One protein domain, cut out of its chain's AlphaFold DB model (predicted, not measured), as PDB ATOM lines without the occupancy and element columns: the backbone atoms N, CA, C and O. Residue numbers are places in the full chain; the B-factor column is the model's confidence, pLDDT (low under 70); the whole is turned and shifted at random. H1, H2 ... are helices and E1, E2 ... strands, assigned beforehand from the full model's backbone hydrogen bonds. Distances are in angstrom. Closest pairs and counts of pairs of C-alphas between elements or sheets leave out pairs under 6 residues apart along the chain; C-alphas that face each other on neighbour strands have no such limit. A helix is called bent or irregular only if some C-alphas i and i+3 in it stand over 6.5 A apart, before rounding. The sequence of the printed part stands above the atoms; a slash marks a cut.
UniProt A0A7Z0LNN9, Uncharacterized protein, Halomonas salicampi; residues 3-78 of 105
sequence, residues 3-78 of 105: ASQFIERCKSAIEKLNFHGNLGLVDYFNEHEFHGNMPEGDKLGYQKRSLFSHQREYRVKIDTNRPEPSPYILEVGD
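Overview. This is residues 3 to 78 of the 105 residues of an uncharacterized protein of Halomonas salicampi (UniProt A0A7Z0LNN9). A narrow ribbon of two antiparallel strands, E1 and E4, makes the middle, with the long helix H1 packed on it at one end of the domain and a small second group at the other: the short strands E2 and E3 side by side, with the short helix H2 next to E2. A long loop, residues 30 to 46, swings out between E2 and E3, and after E4 a tail without named elements loops away, sticks out at residues 66 to 71 and comes back towards H1. The printed part has 76 residues with two named helices and four named strands, in the order H1, E1, E2, E3, H2, E4; E1 and E4 form one antiparallel sheet and E2 and E3 one parallel sheet. The class is mixed, helices and strands. The whole is loose, with a radius of gyration of the C-alphas of 14.6 A and spans of 41 by 31 by 19 A.

Along the chain. H1 is residues 3 to 16, 20.2 A long, and begins at C-alpha 3 at (8.587, 56.830, -1.380). E1 is residues 20 to 25, 17.6 A long, and E2 is residues 27 to 29, 6.6 A long, beginning at C-alpha 27 at (24.433, 47.389, 1.670). E3 is residues 47 to 49, 7.1 A long. H2 is residues 50 to 55, 9.8 A long, and is irregular: C-alphas 51 and 54 are 7.7 A apart. E4 is residues 58 to 63, 17.0 A long, and ends at C-alpha 63 at (14.787, 39.272, -14.295).

Arrangement. The closest C-alphas of H1 and E1 are those of Ile 14 and His 20, 7.2 A apart. Those of H1 and E4 are Ile 14 and Ile 62, 7.5 A apart. E1 and E4 are antiparallel at 167 degrees, with N 22 and O 61 at 2.9 A and N 59 and O 24 at 2.8 A, within hydrogen-bond range. E1 runs on into E2 across a break of 1 residue, at 58 degrees. E2 and E3 are parallel at 39 degrees, with N 29 and O 48 at 3.0 A. The closest C-alphas of E2 and H2 are those of Tyr 28 and Ser 50, 4.9 A apart. H1 and H2 are apart, and so are E3 and E4. In H1 every O i to N i+4 pair is within hydrogen-bond range; in H2 it is 0 of 2, with 2 of 3 O i to N i+3 pairs within range.

Size, cuts and confidence. The C-alphas farthest apart are those of His 35 and Asp 78, 43.3 A. The printed part has no cut. The link from E2 to E3, 17 residues, is long; the other links between named elements are tight. The mean pLDDT of the printed part is 92.5, and no printed residue is under 70.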
ATOM      1  N   ALA A   3       7.646  57.889  -0.994       88.31
ATOM      2  CA  ALA A   3       8.587  56.830  -1.380       88.31
ATOM      3  C   ALA A   3       7.965  55.420  -1.370       88.31
ATOM      4  O   ALA A   3       8.197  54.638  -2.286       88.31
ATOM      5  N   SER A   4       7.131  55.102  -0.376       92.12
ATOM      6  CA  SER A   4       6.437  53.808  -0.318       92.12
ATOM      7  C   SER A   4       5.506  53.612  -1.516       92.12
ATOM      8  O   SER A   4       5.443  52.519  -2.054       92.12
ATOM      9  N   GLN A   5       4.838  54.672  -1.982       94.69
ATOM     10  CA  GLN A   5       3.949  54.589  -3.145       94.69
ATOM     11  C   GLN A   5       4.724  54.309  -4.437       94.69
ATOM     12  O   GLN A   5       4.286  53.491  -5.237       94.69
ATOM     13  N   PHE A   6       5.899  54.923  -4.610       93.38
ATOM     14  CA  PHE A   6       6.791  54.604  -5.726       93.38
ATOM     15  C   PHE A   6       7.211  53.126  -5.714       93.38
ATOM     16  O   PHE A   6       7.093  52.444  -6.728       93.38
ATOM     17  N   ILE A   7       7.626  52.612  -4.549       94.88
ATOM     18  CA  ILE A   7       8.020  51.202  -4.386       94.88
ATOM     19  C   ILE A   7       6.868  50.263  -4.759       94.88
ATOM     20  O   ILE A   7       7.077  49.303  -5.499       94.88
ATOM     21  N   GLU A   8       5.654  50.547  -4.287       95.25
ATOM     22  CA  GLU A   8       4.479  49.733  -4.610       95.25
ATOM     23  C   GLU A   8       4.123  49.787  -6.103       95.25
ATOM     24  O   GLU A   8       3.750  48.762  -6.676       95.25
ATOM     25  N   ARG A   9       4.309  50.930  -6.779       95.81
ATOM     26  CA  ARG A   9       4.134  51.024  -8.240       95.81
ATOM     27  C   ARG A   9       5.151  50.183  -9.003       95.81
ATOM     28  O   ARG A   9       4.764  49.468  -9.923       95.81
ATOM     29  N   CYS A  10       6.418  50.192  -8.585       95.81
ATOM     30  CA  CYS A  10       7.435  49.316  -9.166       95.81
ATOM     31  C   CYS A  10       7.080  47.836  -8.983       95.81
ATOM     32  O   CYS A  10       7.091  47.094  -9.962       95.81
ATOM     33  N   LYS A  11       6.720  47.405  -7.765       95.50
ATOM     34  CA  LYS A  11       6.294  46.015  -7.505       95.50
ATOM     35  C   LYS A  11       5.096  45.622  -8.364       95.50
ATOM     36  O   LYS A  11       5.149  44.610  -9.051       95.50
ATOM     37  N   SER A  12       4.076  46.478  -8.410       95.69
ATOM     38  CA  SER A  12       2.877  46.247  -9.221       95.69
ATOM     39  C   SER A  12       3.210  46.083 -10.707       95.69
ATOM     40  O   SER A  12       2.614  45.250 -11.382       95.69
ATOM     41  N   ALA A  13       4.142  46.877 -11.243       96.06
ATOM     42  CA  ALA A  13       4.571  46.770 -12.636       96.06
ATOM     43  C   ALA A  13       5.294  45.444 -12.919       96.06
ATOM     44  O   ALA A  13       5.017  44.789 -13.922       96.06
ATOM     45  N   ILE A  14       6.175  45.025 -12.009       95.19
ATOM     46  CA  ILE A  14       6.920  43.761 -12.087       95.19
ATOM     47  C   ILE A  14       5.959  42.568 -12.061       95.19
ATOM     48  O   ILE A  14       6.042  41.691 -12.921       95.19
ATOM     49  N   GLU A  15       5.007  42.571 -11.125       94.50
ATOM     50  CA  GLU A  15       3.993  41.521 -10.980       94.50
ATOM     51  C   GLU A  15       3.095  41.414 -12.219       94.50
ATOM     52  O   GLU A  15       2.873  40.316 -12.726       94.50
ATOM     53  N   LYS A  16       2.629  42.546 -12.769       95.44
ATOM     54  CA  LYS A  16       1.803  42.575 -13.994       95.44
ATOM     55  C   LYS A  16       2.498  41.954 -15.205       95.44
ATOM     56  O   LYS A  16       1.826  41.415 -16.080       95.44
ATOM     57  N   LEU A  17       3.822  42.061 -15.268       94.00
ATOM     58  CA  LEU A  17       4.646  41.512 -16.345       94.00
ATOM     59  C   LEU A  17       5.103  40.074 -16.070       94.00
ATOM     60  O   LEU A  17       5.781  39.484 -16.909       94.00
ATOM     61  N   ASN A  18       4.725  39.510 -14.917       93.69
ATOM     62  CA  ASN A  18       5.153  38.197 -14.448       93.69
ATOM     63  C   ASN A  18       6.687  38.056 -14.408       93.69
ATOM     64  O   ASN A  18       7.248  37.017 -14.764       93.69
ATOM     65  N   PHE A  19       7.374  39.130 -14.016       94.06
ATOM     66  CA  PHE A  19       8.815  39.115 -13.799       94.06
ATOM     67  C   PHE A  19       9.146  38.702 -12.371       94.06
ATOM     68  O   PHE A  19       8.426  39.015 -11.422       94.06
ATOM     69  N   HIS A  20      10.290  38.043 -12.217       91.19
ATOM     70  CA  HIS A  20      10.891  37.820 -10.910       91.19
ATOM     71  C   HIS A  20      11.782  39.005 -10.564       91.19
ATOM     72  O   HIS A  20      12.458  39.563 -11.425       91.19
ATOM     73  N   GLY A  21      11.791  39.420  -9.306       89.81
ATOM     74  CA  GLY A  21      12.589  40.563  -8.911       89.81
ATOM     75  C   GLY A  21      12.528  40.844  -7.427       89.81
ATOM     76  O   GLY A  21      11.675  40.330  -6.705       89.81
ATOM     77  N   ASN A  22      13.447  41.687  -6.980       93.19
ATOM     78  CA  ASN A  22      13.495  42.154  -5.612       93.19
ATOM     79  C   ASN A  22      13.871  43.637  -5.557       93.19
ATOM     80  O   ASN A  22      14.425  44.208  -6.499       93.19
ATOM     81  N   LEU A  23      13.474  44.293  -4.470       94.56
ATOM     82  CA  LEU A  23      13.721  45.709  -4.244       94.56
ATOM     83  C   LEU A  23      14.307  45.887  -2.847       94.56
ATOM     84  O   LEU A  23      13.874  45.223  -1.905       94.56
ATOM     85  N   GLY A  24      15.278  46.783  -2.693       94.44
ATOM     86  CA  GLY A  24      15.994  46.888  -1.426       94.44
ATOM     87  C   GLY A  24      16.977  48.044  -1.341       94.44
ATOM     88  O   GLY A  24      17.361  48.646  -2.345       94.44
ATOM     89  N   LEU A  25      17.376  48.348  -0.109       94.38
ATOM     90  CA  LEU A  25      18.467  49.275   0.161       94.38
ATOM     91  C   LEU A  25      19.803  48.634  -0.197       94.38
ATOM     92  O   LEU A  25      19.976  47.422  -0.085       94.38
ATOM     93  N   VAL A  26      20.739  49.470  -0.629       96.12
ATOM     94  CA  VAL A  26      22.119  49.056  -0.868       96.12
ATOM     95  C   VAL A  26      22.851  48.867   0.462       96.12
ATOM     96  O   VAL A  26      22.853  49.754   1.316       96.12
ATOM     97  N   ASP A  27      23.510  47.720   0.594       93.44
ATOM     98  CA  ASP A  27      24.433  47.389   1.670       93.44
ATOM     99  C   ASP A  27      25.819  47.950   1.330       93.44
ATOM    100  O   ASP A  27      26.466  47.560   0.348       93.44
ATOM    101  N   TYR A  28      26.283  48.889   2.149       94.50
ATOM    102  CA  TYR A  28      27.572  49.536   1.951       94.50
ATOM    103  C   TYR A  28      28.665  48.829   2.744       94.50
ATOM    104  O   TYR A  28      28.533  48.644   3.950       94.50
ATOM    105  N   PHE A  29      29.763  48.476   2.076       93.31
ATOM    106  CA  PHE A  29      30.893  47.792   2.705       93.31
ATOM    107  C   PHE A  29      32.194  48.578   2.541       93.31
ATOM    108  O   PHE A  29      32.397  49.274   1.543       93.31
ATOM    109  N   ASN A  30      33.083  48.464   3.526       93.88
ATOM    110  CA  ASN A  30      34.439  48.986   3.439       93.88
ATOM    111  C   ASN A  30      35.313  47.996   2.660       93.88
ATOM    112  O   ASN A  30      35.563  46.885   3.114       93.88
ATOM    113  N   GLU A  31      35.781  48.395   1.482       90.44
ATOM    114  CA  GLU A  31      36.627  47.580   0.607       90.44
ATOM    115  C   GLU A  31      37.973  47.177   1.225       90.44
ATOM    116  O   GLU A  31      38.580  46.216   0.761       90.44
ATOM    117  N   HIS A  32      38.441  47.891   2.253       91.75
ATOM    118  CA  HIS A  32      39.697  47.588   2.938       91.75
ATOM    119  C   HIS A  32      39.531  46.569   4.071       91.75
ATOM    120  O   HIS A  32      40.508  45.935   4.455       91.75
ATOM    121  N   GLU A  33      38.311  46.403   4.585       91.38
ATOM    122  CA  GLU A  33      37.975  45.467   5.672       91.38
ATOM    123  C   GLU A  33      37.198  44.247   5.162       91.38
ATOM    124  O   GLU A  33      37.081  43.225   5.841       91.38
ATOM    125  N   PHE A  34      36.627  44.346   3.963       89.88
ATOM    126  CA  PHE A  34      35.860  43.270   3.369       89.88
ATOM    127  C   PHE A  34      36.788  42.197   2.799       89.88
ATOM    128  O   PHE A  34      37.432  42.373   1.767       89.88
ATOM    129  N   HIS A  35      36.808  41.049   3.469       86.31
ATOM    130  CA  HIS A  35      37.546  39.853   3.048       86.31
ATOM    131  C   HIS A  35      36.619  38.649   2.805       86.31
ATOM    132  O   HIS A  35      37.083  37.518   2.684       86.31
ATOM    133  N   GLY A  36      35.304  38.884   2.789       83.75
ATOM    134  CA  GLY A  36      34.278  37.854   2.644       83.75
ATOM    135  C   GLY A  36      33.858  37.599   1.197       83.75
ATOM    136  O   GLY A  36      34.333  38.234   0.256       83.75
ATOM    137  N   ASN A  37      32.912  36.677   1.030       85.69
ATOM    138  CA  ASN A  37      32.253  36.435  -0.251       85.69
ATOM    139  C   ASN A  37      31.103  37.419  -0.461       85.69
ATOM    140  O   ASN A  37      30.467  37.870   0.496       85.69
ATOM    141  N   MET A  38      30.817  37.728  -1.725       86.12
ATOM    142  CA  MET A  38      29.615  38.486  -2.060       86.12
ATOM    143  C   MET A  38      28.362  37.704  -1.639       86.12
ATOM    144  O   MET A  38      28.361  36.476  -1.721       86.12
ATOM    145  N   PRO A  39      27.294  38.388  -1.190       88.56
ATOM    146  CA  PRO A  39      26.035  37.738  -0.854       88.56
ATOM    147  C   PRO A  39      25.447  36.983  -2.044       88.56
ATOM    148  O   PRO A  39      25.506  37.456  -3.175       88.56
ATOM    149  N   GLU A  40      24.828  35.843  -1.766       89.62
ATOM    150  CA  GLU A  40      24.131  35.021  -2.756       89.62
ATOM    151  C   GLU A  40      22.617  35.300  -2.752       89.62
ATOM    152  O   GLU A  40      22.083  35.983  -1.868       89.62
ATOM    153  N   GLY A  41      21.916  34.776  -3.760       88.94
ATOM    154  CA  GLY A  41      20.460  34.889  -3.885       88.94
ATOM    155  C   GLY A  41      19.971  36.336  -4.003       88.94
ATOM    156  O   GLY A  41      20.574  37.163  -4.691       88.94
ATOM    157  N   ASP A  42      18.879  36.660  -3.309       89.06
ATOM    158  CA  ASP A  42      18.184  37.952  -3.429       89.06
ATOM    159  C   ASP A  42      19.042  39.157  -3.024       89.06
ATOM    160  O   ASP A  42      18.828  40.275  -3.503       89.06
ATOM    161  N   LYS A  43      20.038  38.943  -2.157       88.56
ATOM    162  CA  LYS A  43      20.943  40.002  -1.701       88.56
ATOM    163  C   LYS A  43      22.036  40.326  -2.711       88.56
ATOM    164  O   LYS A  43      22.612  41.410  -2.621       88.56
ATOM    165  N   LEU A  44      22.322  39.445  -3.669       91.31
ATOM    166  CA  LEU A  44      23.339  39.704  -4.682       91.31
ATOM    167  C   LEU A  44      22.981  40.965  -5.475       91.31
ATOM    168  O   LEU A  44      21.840  41.147  -5.899       91.31
ATOM    169  N   GLY A  45      23.953  41.849  -5.691       91.19
ATOM    170  CA  GLY A  45      23.738  43.079  -6.453       91.19
ATOM    171  C   GLY A  45      23.151  44.228  -5.632       91.19
ATOM    172  O   GLY A  45      22.795  45.250  -6.214       91.19
ATOM    173  N   TYR A  46      23.108  44.113  -4.301       95.38
ATOM    174  CA  TYR A  46      22.847  45.232  -3.382       95.38
ATOM    175  C   TYR A  46      24.114  45.779  -2.732       95.38
ATOM    176  O   TYR A  46      24.029  46.655  -1.889       95.38
ATOM    177  N   GLN A  47      25.295  45.310  -3.118       93.88
ATOM    178  CA  GLN A  47      26.543  45.711  -2.479       93.88
ATOM    179  C   GLN A  47      27.131  46.932  -3.192       93.88
ATOM    180  O   GLN A  47      27.105  47.023  -4.427       93.88
ATOM    181  N   LYS A  48      27.666  47.887  -2.427       95.25
ATOM    182  CA  LYS A  48      28.409  49.039  -2.957       95.25
ATOM    183  C   LYS A  48      29.502  49.466  -1.981       95.25
ATOM    184  O   LYS A  48      29.353  49.334  -0.772       95.25
ATOM    185  N   ARG A  49      30.603  50.011  -2.498       94.94
ATOM    186  CA  ARG A  49      31.680  50.552  -1.656       94.94
ATOM    187  C   ARG A  49      31.166  51.696  -0.785       94.94
ATOM    188  O   ARG A  49      30.427  52.560  -1.266       94.94
ATOM    189  N   SER A  50      31.604  51.718   0.469       95.62
ATOM    190  CA  SER A  50      31.230  52.708   1.486       95.62
ATOM    191  C   SER A  50      31.553  54.151   1.087       95.62
ATOM    192  O   SER A  50      30.843  55.068   1.502       95.62
ATOM    193  N   LEU A  51      32.516  54.349   0.179       96.25
ATOM    194  CA  LEU A  51      32.796  55.625  -0.494       96.25
ATOM    195  C   LEU A  51      31.533  56.291  -1.083       96.25
ATOM    196  O   LEU A  51      31.430  57.515  -1.136       96.25
ATOM    197  N   PHE A  52      30.541  55.496  -1.492       95.75
ATOM    198  CA  PHE A  52      29.286  55.968  -2.086       95.75
ATOM    199  C   PHE A  52      28.092  55.945  -1.119       95.75
ATOM    200  O   PHE A  52      26.953  56.110  -1.555       95.75
ATOM    201  N   SER A  53      28.323  55.737   0.181       95.12
ATOM    202  CA  SER A  53      27.268  55.650   1.209       95.12
ATOM    203  C   SER A  53      26.393  56.903   1.290       95.12
ATOM    204  O   SER A  53      25.190  56.803   1.532       95.12
ATOM    205  N   HIS A  54      26.962  58.070   0.977       93.75
ATOM    206  CA  HIS A  54      26.243  59.343   0.904       93.75
ATOM    207  C   HIS A  54      25.061  59.332  -0.087       93.75
ATOM    208  O   HIS A  54      24.139  60.125   0.068       93.75
ATOM    209  N   GLN A  55      25.055  58.432  -1.081       93.62
ATOM    210  CA  GLN A  55      23.993  58.345  -2.091       93.62
ATOM    211  C   GLN A  55      22.711  57.676  -1.581       93.62
ATOM    212  O   GLN A  55      21.655  57.910  -2.161       93.62
ATOM    213  N   ARG A  56      22.789  56.860  -0.514       92.75
ATOM    214  CA  ARG A  56      21.638  56.175   0.115       92.75
ATOM    215  C   ARG A  56      20.711  55.484  -0.902       92.75
ATOM    216  O   ARG A  56      19.511  55.736  -0.953       92.75
ATOM    217  N   GLU A  57      21.300  54.636  -1.734       94.62
ATOM    218  CA  GLU A  57      20.660  54.057  -2.916       94.62
ATOM    219  C   GLU A  57      19.623  52.974  -2.562       94.62
ATOM    220  O   GLU A  57      19.833  52.139  -1.679       94.62
ATOM    221  N   TYR A  58      18.517  52.970  -3.307       93.38
ATOM    222  CA  TYR A  58      17.498  51.923  -3.305       93.38
ATOM    223  C   TYR A  58      17.431  51.311  -4.709       93.38
ATOM    224  O   TYR A  58      17.253  52.040  -5.685       93.38
ATOM    225  N   ARG A  59      17.597  49.991  -4.827       94.81
ATOM    226  CA  ARG A  59      17.662  49.289  -6.118       94.81
ATOM    227  C   ARG A  59      16.403  48.488  -6.396       94.81
ATOM    228  O   ARG A  59      15.886  47.804  -5.513       94.81
ATOM    229  N   VAL A  60      16.004  48.508  -7.663       93.94
ATOM    230  CA  VAL A  60      15.019  47.606  -8.261       93.94
ATOM    231  C   VAL A  60      15.778  46.623  -9.147       93.94
ATOM    232  O   VAL A  60      16.426  47.036 -10.106       93.94
ATOM    233  N   LYS A  61      15.729  45.336  -8.808       93.56
ATOM    234  CA  LYS A  61      16.327  44.254  -9.592       93.56
ATOM    235  C   LYS A  61      15.219  43.388 -10.159       93.56
ATOM    236  O   LYS A  61      14.370  42.919  -9.408       93.56
ATOM    237  N   ILE A  62      15.250  43.175 -11.466       92.81
ATOM    238  CA  ILE A  62      14.268  42.361 -12.179       92.81
ATOM    239  C   ILE A  62      14.989  41.413 -13.126       92.81
ATOM    240  O   ILE A  62      15.976  41.794 -13.755       92.81
ATOM    241  N   ASP A  63      14.476  40.200 -13.226       91.56
ATOM    242  CA  ASP A  63      14.787  39.272 -14.295       91.56
ATOM    243  C   ASP A  63      13.720  39.420 -15.379       91.56
ATOM    244  O   ASP A  63      12.532  39.177 -15.159       91.56
ATOM    245  N   THR A  64      14.155  39.873 -16.553       91.75
ATOM    246  CA  THR A  64      13.266  40.092 -17.702       91.75
ATOM    247  C   THR A  64      13.059  38.826 -18.533       91.75
ATOM    248  O   THR A  64      12.337  38.879 -19.529       91.75
ATOM    249  N   ASN A  65      13.696  37.704 -18.160       87.56
ATOM    250  CA  ASN A  65      13.690  36.431 -18.885       87.56
ATOM    251  C   ASN A  65      14.106  36.567 -20.362       87.56
ATOM    252  O   ASN A  65      13.687  35.786 -21.221       87.56
ATOM    253  N   ARG A  66      14.902  37.593 -20.690       88.31
ATOM    254  CA  ARG A  66      15.386  37.824 -22.052       88.31
ATOM    255  C   ARG A  66      16.671  37.032 -22.287       88.31
ATOM    256  O   ARG A  66      17.570  37.105 -21.453       88.31
ATOM    257  N   PRO A  67      16.792  36.336 -23.430       87.50
ATOM    258  CA  PRO A  67      17.988  35.558 -23.740       87.50
ATOM    259  C   PRO A  67      19.212  36.451 -23.971       87.50
ATOM    260  O   PRO A  67      20.319  36.073 -23.608       87.50
ATOM    261  N   GLU A  68      19.004  37.645 -24.533       89.81
ATOM    262  CA  GLU A  68      20.077  38.580 -24.861       89.81
ATOM    263  C   GLU A  68      20.015  39.844 -23.988       89.81
ATOM    264  O   GLU A  68      18.929  40.433 -23.833       89.81
ATOM    265  N   PRO A  69      21.162  40.317 -23.458       86.38
ATOM    266  CA  PRO A  69      21.228  41.557 -22.699       86.38
ATOM    267  C   PRO A  69      20.792  42.742 -23.561       86.38
ATOM    268  O   PRO A  69      21.438  43.108 -24.541       86.38
ATOM    269  N   SER A  70      19.686  43.375 -23.182       90.12
ATOM    270  CA  SER A  70      19.193  44.594 -23.821       90.12
ATOM    271  C   SER A  70      18.593  45.523 -22.770       90.12
ATOM    272  O   SER A  70      18.041  45.037 -21.778       90.12
ATOM    273  N   PRO A  71      18.672  46.853 -22.958       91.81
ATOM    274  CA  PRO A  71      17.969  47.787 -22.093       91.81
ATOM    275  C   PRO A  71      16.479  47.441 -22.007       91.81
ATOM    276  O   PRO A  71      15.824  47.159 -23.016       91.81
ATOM    277  N   TYR A  72      15.947  47.480 -20.790       91.00
ATOM    278  CA  TYR A  72      14.531  47.281 -20.521       91.00
ATOM    279  C   TYR A  72      13.940  48.553 -19.920       91.00
ATOM    280  O   TYR A  72      14.471  49.089 -18.948       91.00
ATOM    281  N   ILE A  73      12.837  49.025 -20.496       93.31
ATOM    282  CA  ILE A  73      12.070  50.153 -19.965       93.31
ATOM    283  C   ILE A  73      10.893  49.570 -19.186       93.31
ATOM    284  O   ILE A  73       9.981  49.002 -19.784       93.31
ATOM    285  N   LEU A  74      10.927  49.705 -17.859       93.00
ATOM    286  CA  LEU A  74       9.814  49.340 -16.985       93.00
ATOM    287  C   LEU A  74       8.850  50.523 -16.875       93.00
ATOM    288  O   LEU A  74       9.205  51.570 -16.337       93.00
ATOM    289  N   GLU A  75       7.635  50.346 -17.381       95.19
ATOM    290  CA  GLU A  75       6.541  51.301 -17.203       95.19
ATOM    291  C   GLU A  75       5.982  51.150 -15.777       95.19
ATOM    292  O   GLU A  75       5.623  50.046 -15.371       95.19
ATOM    293  N   VAL A  76       5.971  52.236 -14.995       94.88
ATOM    294  CA  VAL A  76       5.548  52.241 -13.575       94.88
ATOM    295  C   VAL A  76       4.327  53.131 -13.312       94.88
ATOM    296  O   VAL A  76       3.982  53.392 -12.156       94.88
ATOM    297  N   GLY A  77       3.658  53.587 -14.369       94.56
ATOM    298  CA  GLY A  77       2.571  54.552 -14.336       94.56
ATOM    299  C   GLY A  77       3.031  56.005 -14.226       94.56
ATOM    300  O   GLY A  77       4.216  56.319 -14.090       94.56
ATOM    301  N   ASP A  78       2.045  56.903 -14.239       94.19
ATOM    302  CA  ASP A  78       2.253  58.313 -13.908       94.19
ATOM    303  C   ASP A  78       2.814  58.443 -12.485       94.19
ATOM    304  O   ASP A  78       2.425  57.687 -11.600       94.19
TER     305      ASP A  78